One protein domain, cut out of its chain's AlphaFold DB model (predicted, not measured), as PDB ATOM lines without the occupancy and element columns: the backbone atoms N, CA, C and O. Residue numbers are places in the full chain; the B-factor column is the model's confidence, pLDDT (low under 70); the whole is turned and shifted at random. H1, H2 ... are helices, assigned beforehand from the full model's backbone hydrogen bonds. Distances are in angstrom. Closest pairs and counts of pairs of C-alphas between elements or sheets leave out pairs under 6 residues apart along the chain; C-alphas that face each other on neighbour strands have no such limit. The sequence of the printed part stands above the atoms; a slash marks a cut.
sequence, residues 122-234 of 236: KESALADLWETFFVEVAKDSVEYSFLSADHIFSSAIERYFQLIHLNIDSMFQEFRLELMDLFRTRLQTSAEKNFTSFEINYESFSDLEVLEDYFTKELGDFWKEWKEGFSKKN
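This is residues 122 to 234 of the 236 residues of an uncharacterized protein of Leptospira bandrabouensis (UniProt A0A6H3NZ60). This is a compact, rounded ball of mostly crossed helices, in which H5 touches the hairpin of H1 and H2 with its residues 180 to 187 and has H8 side by side with it, running the opposite way. H7 packs on H3, and residues 194 to 207 run along the outside from H6 to H7. The printed part has 113 residues with eight named helices, H1 to H8 in order, and no named strand: all helix. The radius of gyration of the C-alphas is 13.3 A and the spans are 35 by 27 by 25 A.

Start at H1, residues 127 to 137, which forms a helical hairpin with H2, residues 141 to 149; their closest C-alphas, Phe 134 and Tyr 144, are 6.0 A apart. H3, residues 151 to 163, touches H4, residues 168 to 173, only at the corner, closest at C-alphas 161 and 168, 6.8 A. Next comes the hub, H5, residues 176 to 188; its residues 183 to 187 alone touch H2, about perpendicular at 78 degrees, closest at C-alphas 187 and 143, 7.2 A. H6, residues 190 to 193, is close to but not clearly touching H2, with C-alphas 190 and 146 closest at 6.5 A. H7, residues 208 to 219, touches H3 with residues 208 to 211 alone, closest at C-alphas 211 and 156, 6.7 A. H8, residues 221 to 233, touches H5 at a shallow tilt of 4 degrees, opposite ways, closest at C-alphas 230 and 178, 7.5 A. Every O i to N i+4 pair is within hydrogen-bond range in H1, H2, H3, H4, H7 and H8, and 8 of 9 in H5; H6 is too short for one.

Find C-alpha 127 at (10.143, -5.158, 19.822), where H1 begins its 15.0 A. H3 covers 18.1 A, H5 18.8 A and H7 15.5 A; H8 runs 18.6 A to C-alpha 233 at (30.538, -8.042, 38.513).

The two farthest C-alphas, Phe 198 and Lys 232, are 37.0 A apart. The printed part has no cut, the link from H6 to H7 is long, and no printed residue is under 70 in pLDDT.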
ATOM      1  N   LYS A 122       5.180  -7.861  20.231       90.94
ATOM      2  CA  LYS A 122       5.184  -7.113  18.965       90.94
ATOM      3  C   LYS A 122       4.701  -5.671  19.152       90.94
ATOM      4  O   LYS A 122       5.193  -4.785  18.468       90.94
ATOM      5  N   GLU A 123       3.775  -5.438  20.081       91.50
ATOM      6  CA  GLU A 123       3.309  -4.096  20.465       91.50
ATOM      7  C   GLU A 123       4.341  -3.316  21.305       91.50
ATOM      8  O   GLU A 123       4.198  -2.105  21.481       91.50
ATOM      9  N   SER A 124       5.362  -3.988  21.851       90.69
ATOM     10  CA  SER A 124       6.381  -3.359  22.696       90.69
ATOM     11  C   SER A 124       7.200  -2.322  21.926       90.69
ATOM     12  O   SER A 124       7.633  -2.553  20.798       90.69
ATOM     13  N   ALA A 125       7.518  -1.206  22.584       91.69
ATOM     14  CA  ALA A 125       8.453  -0.212  22.054       91.69
ATOM     15  C   ALA A 125       9.875  -0.776  21.852       91.69
ATOM     16  O   ALA A 125      10.665  -0.191  21.117       91.69
ATOM     17  N   LEU A 126      10.195  -1.908  22.489       93.31
ATOM     18  CA  LEU A 126      11.482  -2.596  22.383       93.31
ATOM     19  C   LEU A 126      11.429  -3.815  21.447       93.31
ATOM     20  O   LEU A 126      12.357  -4.623  21.457       93.31
ATOM     21  N   ALA A 127      10.363  -3.974  20.653       93.69
ATOM     22  CA  ALA A 127      10.143  -5.158  19.822       93.69
ATOM     23  C   ALA A 127      11.344  -5.505  18.923       93.69
ATOM     24  O   ALA A 127      11.717  -6.672  18.852       93.69
ATOM     25  N   ASP A 128      11.992  -4.516  18.297       94.00
ATOM     26  CA  ASP A 128      13.147  -4.747  17.413       94.00
ATOM     27  C   ASP A 128      14.400  -5.230  18.180       94.00
ATOM     28  O   ASP A 128      15.168  -6.066  17.690       94.00
ATOM     29  N   LEU A 129      14.604  -4.741  19.412       94.69
ATOM     30  CA  LEU A 129      15.705  -5.182  20.277       94.69
ATOM     31  C   LEU A 129      15.462  -6.607  20.777       94.69
ATOM     32  O   LEU A 129      16.372  -7.440  20.734       94.69
ATOM     33  N   TRP A 130      14.225  -6.904  21.182       96.12
ATOM     34  CA  TRP A 130      13.811  -8.251  21.564       96.12
ATOM     35  C   TRP A 130      13.887  -9.232  20.400       96.12
ATOM     36  O   TRP A 130      14.407 -10.325  20.586       96.12
ATOM     37  N   GLU A 131      13.454  -8.844  19.198       96.31
ATOM     38  CA  GLU A 131      13.598  -9.647  17.980       96.31
ATOM     39  C   GLU A 131      15.062 -10.041  17.771       96.31
ATOM     40  O   GLU A 131      15.390 -11.229  17.713       96.31
ATOM     41  N   THR A 132      15.955  -9.049  17.739       95.62
ATOM     42  CA  THR A 132      17.393  -9.262  17.532       95.62
ATOM     43  C   THR A 132      17.987 -10.173  18.606       95.62
ATOM     44  O   THR A 132      18.777 -11.070  18.313       95.62
ATOM     45  N   PHE A 133      17.610  -9.959  19.865       96.56
ATOM     46  CA  PHE A 133      18.070 -10.771  20.983       96.56
ATOM     47  C   PHE A 133      17.539 -12.213  20.919       96.56
ATOM     48  O   PHE A 133      18.308 -13.162  21.069       96.56
ATOM     49  N   PHE A 134      16.254 -12.414  20.627       97.44
ATOM     50  CA  PHE A 134      15.658 -13.747  20.532       97.44
ATOM     51  C   PHE A 134      16.204 -14.551  19.355       97.44
ATOM     52  O   PHE A 134      16.382 -15.761  19.498       97.44
ATOM     53  N   VAL A 135      16.520 -13.906  18.224       97.25
ATOM     54  CA  VAL A 135      17.206 -14.557  17.095       97.25
ATOM     55  C   VAL A 135      18.560 -15.130  17.523       97.25
ATOM     56  O   VAL A 135      18.930 -16.209  17.071       97.25
ATOM     57  N   GLU A 136      19.290 -14.442  18.403       96.00
ATOM     58  CA  GLU A 136      20.587 -14.910  18.905       96.00
ATOM     59  C   GLU A 136      20.458 -16.030  19.946       96.00
ATOM     60  O   GLU A 136      21.267 -16.962  19.972       96.00
ATOM     61  N   VAL A 137      19.456 -15.949  20.826       97.12
ATOM     62  CA  VAL A 137      19.264 -16.935  21.900       97.12
ATOM     63  C   VAL A 137      18.723 -18.259  21.366       97.12
ATOM     64  O   VAL A 137      19.158 -19.321  21.823       97.12
ATOM     65  N   ALA A 138      17.764 -18.200  20.441       97.38
ATOM     66  CA  ALA A 138      17.026 -19.363  19.976       97.38
ATOM     67  C   ALA A 138      17.858 -20.262  19.058       97.38
ATOM     68  O   ALA A 138      18.504 -19.809  18.116       97.38
ATOM     69  N   LYS A 139      17.757 -21.578  19.264       96.56
ATOM     70  CA  LYS A 139      18.367 -22.569  18.361       96.56
ATOM     71  C   LYS A 139      17.512 -22.868  17.134       96.56
ATOM     72  O   LYS A 139      18.023 -23.382  16.141       96.56
ATOM     73  N   ASP A 140      16.210 -22.611  17.218       97.38
ATOM     74  CA  ASP A 140      15.238 -22.886  16.165       97.38
ATOM     75  C   ASP A 140      13.942 -22.078  16.354       97.38
ATOM     76  O   ASP A 140      13.746 -21.388  17.354       97.38
ATOM     77  N   SER A 141      13.029 -22.194  15.386       97.81
ATOM     78  CA  SER A 141      11.711 -21.549  15.408       97.81
ATOM     79  C   SER A 141      10.814 -21.921  16.597       97.81
ATOM     80  O   SER A 141       9.912 -21.148  16.927       97.81
ATOM     81  N   VAL A 142      11.006 -23.078  17.239       97.38
ATOM     82  CA  VAL A 142      10.210 -23.486  18.410       97.38
ATOM     83  C   VAL A 142      10.678 -22.702  19.632       97.38
ATOM     84  O   VAL A 142       9.861 -22.041  20.269       97.38
ATOM     85  N   GLU A 143      11.984 -22.691  19.910       97.44
ATOM     86  CA  GLU A 143      12.554 -21.864  20.984       97.44
ATOM     87  C   GLU A 143      12.288 -20.371  20.741       97.44
ATOM     88  O   GLU A 143      11.832 -19.673  21.644       97.44
ATOM     89  N   TYR A 144      12.471 -19.893  19.505       97.69
ATOM     90  CA  TYR A 144      12.200 -18.501  19.140       97.69
ATOM     91  C   TYR A 144      10.740 -18.105  19.400       97.69
ATOM     92  O   TYR A 144      10.460 -17.009  19.886       97.69
ATOM     93  N   SER A 145       9.795 -19.005  19.114       96.94
ATOM     94  CA  SER A 145       8.380 -18.765  19.393       96.94
ATOM     95  C   SER A 145       8.079 -18.716  20.889       96.94
ATOM     96  O   SER A 145       7.291 -17.868  21.294       96.94
ATOM     97  N   PHE A 146       8.701 -19.575  21.706       96.69
ATOM     98  CA  PHE A 146       8.545 -19.526  23.163       96.69
ATOM     99  C   PHE A 146       9.075 -18.217  23.754       96.69
ATOM    100  O   PHE A 146       8.394 -17.610  24.575       96.69
ATOM    101  N   LEU A 147      10.243 -17.754  23.298       96.50
ATOM    102  CA  LEU A 147      10.791 -16.451  23.692       96.50
ATOM    103  C   LEU A 147       9.852 -15.309  23.289       96.50
ATOM    104  O   LEU A 147       9.468 -14.484  24.110       96.50
ATOM    105  N   SER A 148       9.413 -15.316  22.027       95.38
ATOM    106  CA  SER A 148       8.515 -14.294  21.482       95.38
ATOM    107  C   SER A 148       7.147 -14.267  22.175       95.38
ATOM    108  O   SER A 148       6.493 -13.227  22.191       95.38
ATOM    109  N   ALA A 149       6.704 -15.399  22.719       93.75
ATOM    110  CA  ALA A 149       5.449 -15.556  23.446       93.75
ATOM    111  C   ALA A 149       5.520 -15.009  24.888       93.75
ATOM    112  O   ALA A 149       4.553 -14.409  25.366       93.75
ATOM    113  N   ASP A 150       6.667 -15.155  25.560       94.50
ATOM    114  CA  ASP A 150       6.846 -14.843  26.985       94.50
ATOM    115  C   ASP A 150       7.065 -13.342  27.262       94.50
ATOM    116  O   ASP A 150       8.110 -12.872  27.729       94.50
ATOM    117  N   HIS A 151       6.043 -12.554  26.937       93.38
ATOM    118  CA  HIS A 151       6.033 -11.108  27.140       93.38
ATOM    119  C   HIS A 151       6.002 -10.706  28.618       93.38
ATOM    120  O   HIS A 151       6.495  -9.637  28.966       93.38
ATOM    121  N   ILE A 152       5.454 -11.554  29.495       94.81
ATOM    122  CA  ILE A 152       5.426 -11.298  30.940       94.81
ATOM    123  C   ILE A 152       6.851 -11.315  31.482       94.81
ATOM    124  O   ILE A 152       7.253 -10.376  32.162       94.81
ATOM    125  N   PHE A 153       7.634 -12.341  31.132       96.06
ATOM    126  CA  PHE A 153       9.028 -12.419  31.553       96.06
ATOM    127  C   PHE A 153       9.863 -11.285  30.951       96.06
ATOM    128  O   PHE A 153      10.631 -10.647  31.665       96.06
ATOM    129  N   SER A 154       9.660 -10.972  29.667       95.19
ATOM    130  CA  SER A 154      10.338  -9.846  29.005       95.19
ATOM    131  C   SER A 154      10.050  -8.520  29.725       95.19
ATOM    132  O   SER A 154      10.977  -7.800  30.090       95.19
ATOM    133  N   SER A 155       8.781  -8.252  30.051       94.56
ATOM    134  CA  SER A 155       8.362  -7.064  30.804       94.56
ATOM    135  C   SER A 155       8.920  -7.030  32.232       94.56
ATOM    136  O   SER A 155       9.346  -5.971  32.694       94.56
ATOM    137  N   ALA A 156       8.976  -8.174  32.922       96.25
ATOM    138  CA  ALA A 156       9.581  -8.273  34.249       96.25
ATOM    139  C   ALA A 156      11.071  -7.900  34.216       96.25
ATOM    140  O   ALA A 156      11.554  -7.173  35.083       96.25
ATOM    141  N   ILE A 157      11.796  -8.363  33.196       96.38
ATOM    142  CA  ILE A 157      13.217  -8.062  33.005       96.38
ATOM    143  C   ILE A 157      13.437  -6.578  32.717       96.38
ATOM    144  O   ILE A 157      14.256  -5.948  33.386       96.38
ATOM    145  N   GLU A 158      12.672  -5.991  31.792       94.88
ATOM    146  CA  GLU A 158      12.726  -4.545  31.533       94.88
ATOM    147  C   GLU A 158      12.527  -3.756  32.829       94.88
ATOM    148  O   GLU A 158      13.284  -2.834  33.144       94.88
ATOM    149  N   ARG A 159      11.521  -4.154  33.612       95.12
ATOM    150  CA  ARG A 159      11.171  -3.484  34.856       95.12
ATOM    151  C   ARG A 159      12.245  -3.638  35.928       95.12
ATOM    152  O   ARG A 159      12.518  -2.675  36.643       95.12
ATOM    153  N   TYR A 160      12.885  -4.802  36.011       95.31
ATOM    154  CA  TYR A 160      14.010  -5.036  36.910       95.31
ATOM    155  C   TYR A 160      15.166  -4.082  36.624       95.31
ATOM    156  O   TYR A 160      15.573  -3.351  37.524       95.31
ATOM    157  N   PHE A 161      15.633  -4.022  35.371       94.19
ATOM    158  CA  PHE A 161      16.740  -3.144  34.979       94.19
ATOM    159  C   PHE A 161      16.419  -1.664  35.227       94.19
ATOM    160  O   PHE A 161      17.265  -0.931  35.741       94.19
ATOM    161  N   GLN A 162      15.178  -1.237  34.970       93.06
ATOM    162  CA  GLN A 162      14.721   0.118  35.301       93.06
ATOM    163  C   GLN A 162      14.795   0.421  36.805       93.06
ATOM    164  O   GLN A 162      15.221   1.509  37.196       93.06
ATOM    165  N   LEU A 163      14.362  -0.515  37.655       94.25
ATOM    166  CA  LEU A 163      14.310  -0.330  39.108       94.25
ATOM    167  C   LEU A 163      15.690  -0.353  39.773       94.25
ATOM    168  O   LEU A 163      15.867   0.298  40.798       94.25
ATOM    169  N   ILE A 164      16.669  -1.036  39.177       92.62
ATOM    170  CA  ILE A 164      18.079  -0.940  39.588       92.62
ATOM    171  C   ILE A 164      18.825   0.209  38.889       92.62
ATOM    172  O   ILE A 164      20.048   0.286  38.961       92.62
ATOM    173  N   HIS A 165      18.089   1.116  38.237       91.06
ATOM    174  CA  HIS A 165      18.598   2.331  37.597       91.06
ATOM    175  C   HIS A 165      19.621   2.100  36.473       91.06
ATOM    176  O   HIS A 165      20.446   2.971  36.195       91.06
ATOM    177  N   LEU A 166      19.541   0.957  35.786       89.75
ATOM    178  CA  LEU A 166      20.326   0.688  34.585       89.75
ATOM    179  C   LEU A 166      19.550   1.088  33.328       89.75
ATOM    180  O   LEU A 166      18.335   0.904  33.235       89.75
ATOM    181  N   ASN A 167      20.264   1.632  32.340       87.69
ATOM    182  CA  ASN A 167      19.671   1.950  31.045       87.69
ATOM    183  C   ASN A 167      19.272   0.652  30.312       87.69
ATOM    184  O   ASN A 167      20.032  -0.316  30.280       87.69
ATOM    185  N   ILE A 168      18.098   0.662  29.677       88.94
ATOM    186  CA  ILE A 168      17.604  -0.416  28.810       88.94
ATOM    187  C   ILE A 168      18.588  -0.688  27.665       88.94
ATOM    188  O   ILE A 168      18.801  -1.845  27.314       88.94
ATOM    189  N   ASP A 169      19.249   0.333  27.111       89.50
ATOM    190  CA  ASP A 169      20.265   0.102  26.074       89.50
ATOM    191  C   ASP A 169      21.433  -0.738  26.610       89.50
ATOM    192  O   ASP A 169      21.860  -1.701  25.968       89.50
ATOM    193  N   SER A 170      21.908  -0.434  27.824       88.88
ATOM    194  CA  SER A 170      22.975  -1.194  28.484       88.88
ATOM    195  C   SER A 170      22.553  -2.640  28.758       88.88
ATOM    196  O   SER A 170      23.390  -3.535  28.671       88.88
ATOM    197  N   MET A 171      21.262  -2.913  28.995       93.44
ATOM    198  CA  MET A 171      20.740  -4.283  29.120       93.44
ATOM    199  C   MET A 171      21.025  -5.128  27.866       93.44
ATOM    200  O   MET A 171      21.469  -6.269  27.981       93.44
ATOM    201  N   PHE A 172      20.814  -4.575  26.667       94.12
ATOM    202  CA  PHE A 172      21.014  -5.304  25.407       94.12
ATOM    203  C   PHE A 172      22.454  -5.274  24.877       94.12
ATOM    204  O   PHE A 172      22.807  -6.140  24.065       94.12
ATOM    205  N   GLN A 173      23.257  -4.292  25.299       91.94
ATOM    206  CA  GLN A 173      24.632  -4.080  24.832       91.94
ATOM    207  C   GLN A 173      25.679  -4.611  25.818       91.94
ATOM    208  O   GLN A 173      26.496  -5.454  25.457       91.94
ATOM    209  N   GLU A 174      25.653  -4.134  27.061       92.75
ATOM    210  CA  GLU A 174      26.680  -4.413  28.073       92.75
ATOM    211  C   GLU A 174      26.380  -5.703  28.838       92.75
ATOM    212  O   GLU A 174      27.263  -6.538  29.017       92.75
ATOM    213  N   PHE A 175      25.117  -5.905  29.222       93.94
ATOM    214  CA  PHE A 175      24.670  -7.055  30.020       93.94
ATOM    215  C   PHE A 175      24.065  -8.168  29.167       93.94
ATOM    216  O   PHE A 175      23.250  -8.967  29.635       93.94
ATOM    217  N   ARG A 176      24.454  -8.223  27.889       93.88
ATOM    218  CA  ARG A 176      23.871  -9.137  26.906       93.88
ATOM    219  C   ARG A 176      24.032 -10.598  27.315       93.88
ATOM    220  O   ARG A 176      23.080 -11.360  27.195       93.88
ATOM    221  N   LEU A 177      25.207 -10.993  27.808       94.88
ATOM    222  CA  LEU A 177      25.470 -12.379  28.217       94.88
ATOM    223  C   LEU A 177      24.655 -12.761  29.454       94.88
ATOM    224  O   LEU A 177      24.037 -13.822  29.484       94.88
ATOM    225  N   GLU A 178      24.585 -11.869  30.438       95.44
ATOM    226  CA  GLU A 178      23.773 -12.057  31.633       95.44
ATOM    227  C   GLU A 178      22.279 -12.166  31.286       95.44
ATOM    228  O   GLU A 178      21.576 -13.011  31.846       95.44
ATOM    229  N   LEU A 179      21.804 -11.379  30.315       96.50
ATOM    230  CA  LEU A 179      20.450 -11.480  29.773       96.50
ATOM    231  C   LEU A 179      20.223 -12.826  29.062       96.50
ATOM    232  O   LEU A 179      19.186 -13.464  29.258       96.50
ATOM    233  N   MET A 180      21.187 -13.296  28.260       97.38
ATOM    234  CA  MET A 180      21.112 -14.610  27.599       97.38
ATOM    235  C   MET A 180      20.992 -15.750  28.608       97.38
ATOM    236  O   MET A 180      20.221 -16.681  28.371       97.38
ATOM    237  N   ASP A 181      21.720 -15.682  29.720       97.06
ATOM    238  CA  ASP A 181      21.671 -16.696  30.773       97.06
ATOM    239  C   ASP A 181      20.265 -16.792  31.391       97.06
ATOM    240  O   ASP A 181      19.725 -17.893  31.521       97.06
ATOM    241  N   LEU A 182      19.613 -15.654  31.666       98.00
ATOM    242  CA  LEU A 182      18.230 -15.617  32.163       98.00
ATOM    243  C   LEU A 182      17.249 -16.275  31.189       98.00
ATOM    244  O   LEU A 182      16.469 -17.143  31.587       98.00
ATOM    245  N   PHE A 183      17.297 -15.910  29.906       97.88
ATOM    246  CA  PHE A 183      16.362 -16.442  28.911       97.88
ATOM    247  C   PHE A 183      16.628 -17.908  28.555       97.88
ATOM    248  O   PHE A 183      15.686 -18.667  28.320       97.88
ATOM    249  N   ARG A 184      17.889 -18.354  28.565       97.38
ATOM    250  CA  ARG A 184      18.224 -19.774  28.380       97.38
ATOM    251  C   ARG A 184      17.721 -20.623  29.536       97.38
ATOM    252  O   ARG A 184      17.166 -21.689  29.283       97.38
ATOM    253  N   THR A 185      17.867 -20.152  30.773       97.44
ATOM    254  CA  THR A 185      17.283 -20.832  31.934       97.44
ATOM    255  C   THR A 185      15.760 -20.824  31.849       97.44
ATOM    256  O   THR A 185      15.130 -21.869  31.998       97.44
ATOM    257  N   ARG A 186      15.154 -19.684  31.494       96.31
ATOM    258  CA  ARG A 186      13.701 -19.562  31.316       96.31
ATOM    259  C   ARG A 186      13.150 -20.581  30.315       96.31
ATOM    260  O   ARG A 186      12.159 -21.256  30.603       96.31
ATOM    261  N   LEU A 187      13.828 -20.745  29.178       96.00
ATOM    262  CA  LEU A 187      13.453 -21.684  28.119       96.00
ATOM    263  C   LEU A 187      13.399 -23.146  28.574       96.00
ATOM    264  O   LEU A 187      12.604 -23.905  28.020       96.00
ATOM    265  N   GLN A 188      14.165 -23.549  29.590       94.50
ATOM    266  CA  GLN A 188      14.133 -24.925  30.109       94.50
ATOM    267  C   GLN A 188      12.751 -25.305  30.659       94.50
ATOM    268  O   GLN A 188      12.368 -26.469  30.611       94.50
ATOM    269  N   THR A 189      11.981 -24.313  31.114       94.00
ATOM    270  CA  THR A 189      10.625 -24.497  31.657       94.00
ATOM    271  C   THR A 189       9.515 -24.202  30.645       94.00
ATOM    272  O   THR A 189       8.338 -24.353  30.965       94.00
ATOM    273  N   SER A 190       9.858 -23.797  29.416       92.25
ATOM    274  CA  SER A 190       8.896 -23.297  28.420       92.25
ATOM    275  C   SER A 190       7.799 -24.295  28.047       92.25
ATOM    276  O   SER A 190       6.634 -23.914  27.935       92.25
ATOM    277  N   ALA A 191       8.150 -25.575  27.899       86.75
ATOM    278  CA  ALA A 191       7.195 -26.633  27.581       86.75
ATOM    279  C   ALA A 191       6.303 -26.987  28.780       86.75
ATOM    280  O   ALA A 191       5.101 -27.169  28.619       86.75
ATOM    281  N   GLU A 192       6.872 -27.035  29.988       90.06
ATOM    282  CA  GLU A 192       6.127 -27.317  31.223       90.06
ATOM    283  C   GLU A 192       5.128 -26.199  31.541       90.06
ATOM    284  O   GLU A 192       3.950 -26.451  31.792       90.06
ATOM    285  N   LYS A 193       5.588 -24.946  31.480       90.31
ATOM    286  CA  LYS A 193       4.769 -23.753  31.728       90.31
ATOM    287  C   LYS A 193       3.920 -23.352  30.522       90.31
ATOM    288  O   LYS A 193       3.042 -22.491  30.644       90.31
ATOM    289  N   ASN A 194       4.150 -24.006  29.382       89.94
ATOM    290  CA  ASN A 194       3.371 -23.899  28.162       89.94
ATOM    291  C   ASN A 194       3.182 -22.420  27.766       89.94
ATOM    292  O   ASN A 194       2.058 -21.912  27.804       89.94
ATOM    293  N   PHE A 195       4.266 -21.698  27.462       91.25
ATOM    294  CA  PHE A 195       4.170 -20.272  27.112       91.25
ATOM    295  C   PHE A 195       3.349 -20.070  25.835       91.25
ATOM    296  O   PHE A 195       3.584 -20.738  24.826       91.25
ATOM    297  N   THR A 196       2.400 -19.139  25.868       91.12
ATOM    298  CA  THR A 196       1.607 -18.732  24.707       91.12
ATOM    299  C   THR A 196       1.701 -17.217  24.502       91.12
ATOM    300  O   THR A 196       2.385 -16.514  25.238       91.12
ATOM    301  N   SER A 197       1.082 -16.693  23.447       87.81
ATOM    302  CA  SER A 197       0.990 -15.242  23.232       87.81
ATOM    303  C   SER A 197      -0.297 -14.634  23.801       87.81
ATOM    304  O   SER A 197      -0.578 -13.467  23.536       87.81
ATOM    305  N   PHE A 198      -1.110 -15.427  24.506       88.38
ATOM    306  CA  PHE A 198      -2.470 -15.065  24.924       88.38
ATOM    307  C   PHE A 198      -2.599 -14.811  26.430       88.38
ATOM    308  O   PHE A 198      -3.678 -14.460  26.903       88.38
ATOM    309  N   GLU A 199      -1.522 -14.995  27.190       85.44
ATOM    310  CA  GLU A 199      -1.484 -14.722  28.617       85.44
ATOM    311  C   GLU A 199      -1.777 -13.245  28.872       85.44
ATOM    312  O   GLU A 199      -1.323 -12.354  28.158       85.44
ATOM    313  N   ILE A 200      -2.536 -12.993  29.931       82.31
ATOM    314  CA  ILE A 200      -2.759 -11.649  30.442       82.31
ATOM    315  C   ILE A 200      -1.781 -11.458  31.594       82.31
ATOM    316  O   ILE A 200      -1.782 -12.244  32.545       82.31
ATOM    317  N   ASN A 201      -0.949 -10.420  31.511       80.50
ATOM    318  CA  ASN A 201      -0.137 -10.022  32.648       80.50
ATOM    319  C   ASN A 201      -1.024  -9.349  33.702       80.50
ATOM    320  O   ASN A 201      -1.485  -8.227  33.498       80.50
ATOM    321  N   TYR A 202      -1.267 -10.035  34.816       76.50
ATOM    322  CA  TYR A 202      -1.955  -9.453  35.971       76.50
ATOM    323  C   TYR A 202      -0.991  -8.771  36.949       76.50
ATOM    324  O   TYR A 202      -1.440  -8.021  37.813       76.50
ATOM    325  N   GLU A 203       0.314  -9.013  36.810       78.56
ATOM    326  CA  GLU A 203       1.342  -8.450  37.679       78.56
ATOM    327  C   GLU A 203       1.757  -7.064  37.178       78.56
ATOM    328  O   GLU A 203       2.095  -6.873  36.008       78.56
ATOM    329  N   SER A 204       1.756  -6.078  38.072       79.00
ATOM    330  CA  SER A 204       2.172  -4.708  37.748       79.00
ATOM    331  C   SER A 204       3.685  -4.491  37.848       79.00
ATOM    332  O   SER A 204       4.163  -3.445  37.411       79.00
ATOM    333  N   PHE A 205       4.425  -5.447  38.433       93.62
ATOM    334  CA  PHE A 205       5.863  -5.352  38.727       93.62
ATOM    335  C   PHE A 205       6.245  -3.979  39.323       93.62
ATOM    336  O   PHE A 205       7.120  -3.261  38.826       93.62
ATOM    337  N   SER A 206       5.523  -3.563  40.369       91.69
ATOM    338  CA  SER A 206       5.608  -2.209  40.933       91.69
ATOM    339  C   SER A 206       6.993  -1.864  41.478       91.69
ATOM    340  O   SER A 206       7.457  -0.735  41.289       91.69
ATOM    341  N   ASP A 207       7.652  -2.835  42.103       95.69
ATOM    342  CA  ASP A 207       8.885  -2.685  42.869       95.69
ATOM    343  C   ASP A 207       9.750  -3.962  42.810       95.69
ATOM    344  O   ASP A 207       9.403  -4.956  42.163       95.69
ATOM    345  N   LEU A 208      10.921  -3.903  43.452       95.81
ATOM    346  CA  LEU A 208      11.898  -4.992  43.452       95.81
ATOM    347  C   LEU A 208      11.449  -6.213  44.261       95.81
ATOM    348  O   LEU A 208      11.925  -7.302  43.967       95.81
ATOM    349  N   GLU A 209      10.568  -6.061  45.251       95.94
ATOM    350  CA  GLU A 209      10.087  -7.184  46.067       95.94
ATOM    351  C   GLU A 209       9.152  -8.068  45.237       95.94
ATOM    352  O   GLU A 209       9.371  -9.273  45.134       95.94
ATOM    353  N   VAL A 210       8.202  -7.455  44.520       95.75
ATOM    354  CA  VAL A 210       7.304  -8.174  43.597       95.75
ATOM    355  C   VAL A 210       8.089  -8.896  42.497       95.75
ATOM    356  O   VAL A 210       7.782 -10.036  42.140       95.75
ATOM    357  N   LEU A 211       9.121  -8.249  41.949       96.56
ATOM    358  CA  LEU A 211       9.995  -8.877  40.955       96.56
ATOM    359  C   LEU A 211      10.830 -10.013  41.541       96.56
ATOM    360  O   LEU A 211      11.012 -11.028  40.875       96.56
ATOM    361  N   GLU A 212      11.335  -9.862  42.764       96.25
ATOM    362  CA  GLU A 212      12.099 -10.907  43.441       96.25
ATOM    363  C   GLU A 212      11.257 -12.170  43.625       96.25
ATOM    364  O   GLU A 212      11.724 -13.269  43.314       96.25
ATOM    365  N   ASP A 213      10.007 -12.014  44.063       95.88
ATOM    366  CA  ASP A 213       9.061 -13.118  44.205       95.88
ATOM    367  C   ASP A 213       8.760 -13.771  42.853       95.88
ATOM    368  O   ASP A 213       8.808 -15.001  42.722       95.88
ATOM    369  N   TYR A 214       8.512 -12.957  41.821       96.38
ATOM    370  CA  TYR A 214       8.281 -13.442  40.464       96.38
ATOM    371  C   TYR A 214       9.482 -14.238  39.940       96.38
ATOM    372  O   TYR A 214       9.326 -15.396  39.554       96.38
ATOM    373  N   PHE A 215      10.696 -13.687  39.962       97.38
ATOM    374  CA  PHE A 215      11.871 -14.389  39.445       97.38
ATOM    375  C   PHE A 215      12.249 -15.606  40.284       97.38
ATOM    376  O   PHE A 215      12.624 -16.629  39.714       97.38
ATOM    377  N   THR A 216      12.087 -15.556  41.606       96.62
ATOM    378  CA  THR A 216      12.306 -16.727  42.466       96.62
ATOM    379  C   THR A 216      11.338 -17.853  42.111       96.62
ATOM    380  O   THR A 216      11.741 -19.012  42.026       96.62
ATOM    381  N   LYS A 217      10.071 -17.539  41.830       95.19
ATOM    382  CA  LYS A 217       9.094 -18.524  41.351       95.19
ATOM    383  C   LYS A 217       9.413 -19.019  39.937       95.19
ATOM    384  O   LYS A 217       9.221 -20.198  39.626       95.19
ATOM    385  N   GLU A 218       9.846 -18.127  39.053       95.00
ATOM    386  CA  GLU A 218       9.992 -18.446  37.637       95.00
ATOM    387  C   GLU A 218      11.317 -19.129  37.283       95.00
ATOM    388  O   GLU A 218      11.317 -19.953  36.364       95.00
ATOM    389  N   LEU A 219      12.394 -18.823  38.013       96.75
ATOM    390  CA  LEU A 219      13.768 -19.282  37.779       96.75
ATOM    391  C   LEU A 219      14.379 -20.037  38.977       96.75
ATOM    392  O   LEU A 219      15.433 -20.653  38.827       96.75
ATOM    393  N   GLY A 220      13.749 -20.027  40.155       95.38
ATOM    394  CA  GLY A 220      14.233 -20.761  41.327       95.38
ATOM    395  C   GLY A 220      15.566 -20.236  41.865       95.38
ATOM    396  O   GLY A 220      15.844 -19.037  41.843       95.38
ATOM    397  N   ASP A 221      16.412 -21.149  42.347       95.88
ATOM    398  CA  ASP A 221      17.713 -20.799  42.935       95.88
ATOM    399  C   ASP A 221      18.685 -20.168  41.928       95.88
ATOM    400  O   ASP A 221      19.522 -19.356  42.322       95.88
ATOM    401  N   PHE A 222      18.507 -20.432  40.627       97.56
ATOM    402  CA  PHE A 222      19.288 -19.776  39.578       97.56
ATOM    403  C   PHE A 222      19.169 -18.249  39.640       97.56
ATOM    404  O   PHE A 222      20.156 -17.556  39.418       97.56
ATOM    405  N   TRP A 223      17.994 -17.706  39.986       97.56
ATOM    406  CA  TRP A 223      17.825 -16.256  40.125       97.56
ATOM    407  C   TRP A 223      18.733 -15.670  41.210       97.56
ATOM    408  O   TRP A 223      19.378 -14.645  40.995       97.56
ATOM    409  N   LYS A 224      18.826 -16.344  42.360       95.44
ATOM    410  CA  LYS A 224      19.654 -15.895  43.487       95.44
ATOM    411  C   LYS A 224      21.129 -15.890  43.098       95.44
ATOM    412  O   LYS A 224      21.807 -14.881  43.280       95.44
ATOM    413  N   GLU A 225      21.598 -16.988  42.508       96.75
ATOM    414  CA  GLU A 225      22.980 -17.132  42.039       96.75
ATOM    415  C   GLU A 225      23.323 -16.098  40.961       96.75
ATOM    416  O   GLU A 225      24.359 -15.430  41.039       96.75
ATOM    417  N   TRP A 226      22.426 -15.922  39.985       96.81
ATOM    418  CA  TRP A 226      22.581 -14.941  38.918       96.81
ATOM    419  C   TRP A 226      22.675 -13.525  39.484       96.81
ATOM    420  O   TRP A 226      23.608 -12.801  39.148       96.81
ATOM    421  N   LYS A 227      21.779 -13.141  40.403       94.94
ATOM    422  CA  LYS A 227      21.747 -11.798  41.000       94.94
ATOM    423  C   LYS A 227      22.991 -11.506  41.838       94.94
ATOM    424  O   LYS A 227      23.550 -10.408  41.755       94.94
ATOM    425  N   GLU A 228      23.453 -12.473  42.628       93.75
ATOM    426  CA  GLU A 228      24.707 -12.343  43.377       93.75
ATOM    427  C   GLU A 228      25.909 -12.179  42.441       93.75
ATOM    428  O   GLU A 228      26.772 -11.331  42.681       93.75
ATOM    429  N   GLY A 229      25.973 -12.978  41.373       93.69
ATOM    430  CA  GLY A 229      27.012 -12.883  40.352       93.69
ATOM    431  C   GLY A 229      26.980 -11.543  39.616       93.69
ATOM    432  O   GLY A 229      28.022 -10.906  39.456       93.69
ATOM    433  N   PHE A 230      25.787 -11.088  39.235       92.88
ATOM    434  CA  PHE A 230      25.549  -9.807  38.578       92.88
ATOM    435  C   PHE A 230      26.024  -8.640  39.447       92.88
ATOM    436  O   PHE A 230      26.801  -7.808  38.987       92.88
ATOM    437  N   SER A 231      25.650  -8.632  40.730       89.12
ATOM    438  CA  SER A 231      26.031  -7.578  41.681       89.12
ATOM    439  C   SER A 231      27.538  -7.560  41.970       89.12
ATOM    440  O   SER A 231      28.122  -6.498  42.152       89.12
ATOM    441  N   LYS A 232      28.198  -8.729  41.996       89.75
ATOM    442  CA  LYS A 232      29.659  -8.826  42.183       89.75
ATOM    443  C   LYS A 232      30.437  -8.300  40.976       89.75
ATOM    444  O   LYS A 232      31.503  -7.720  41.158       89.75
ATOM    445  N   LYS A 233      29.936  -8.542  39.761       86.56
ATOM    446  CA  LYS A 233      30.538  -8.042  38.513       86.56
ATOM    447  C   LYS A 233      30.285  -6.549  38.307       86.56
ATOM    448  O   LYS A 233      31.133  -5.879  37.732       86.56
ATOM    449  N   ASN A 234      29.150  -6.058  38.803       79.31
ATOM    450  CA  ASN A 234      28.688  -4.685  38.636       79.31
ATOM    451  C   ASN A 234      28.392  -4.048  40.005       79.31
ATOM    452  O   ASN A 234      27.228  -3.784  40.317       79.31
TER     453      ASN A 234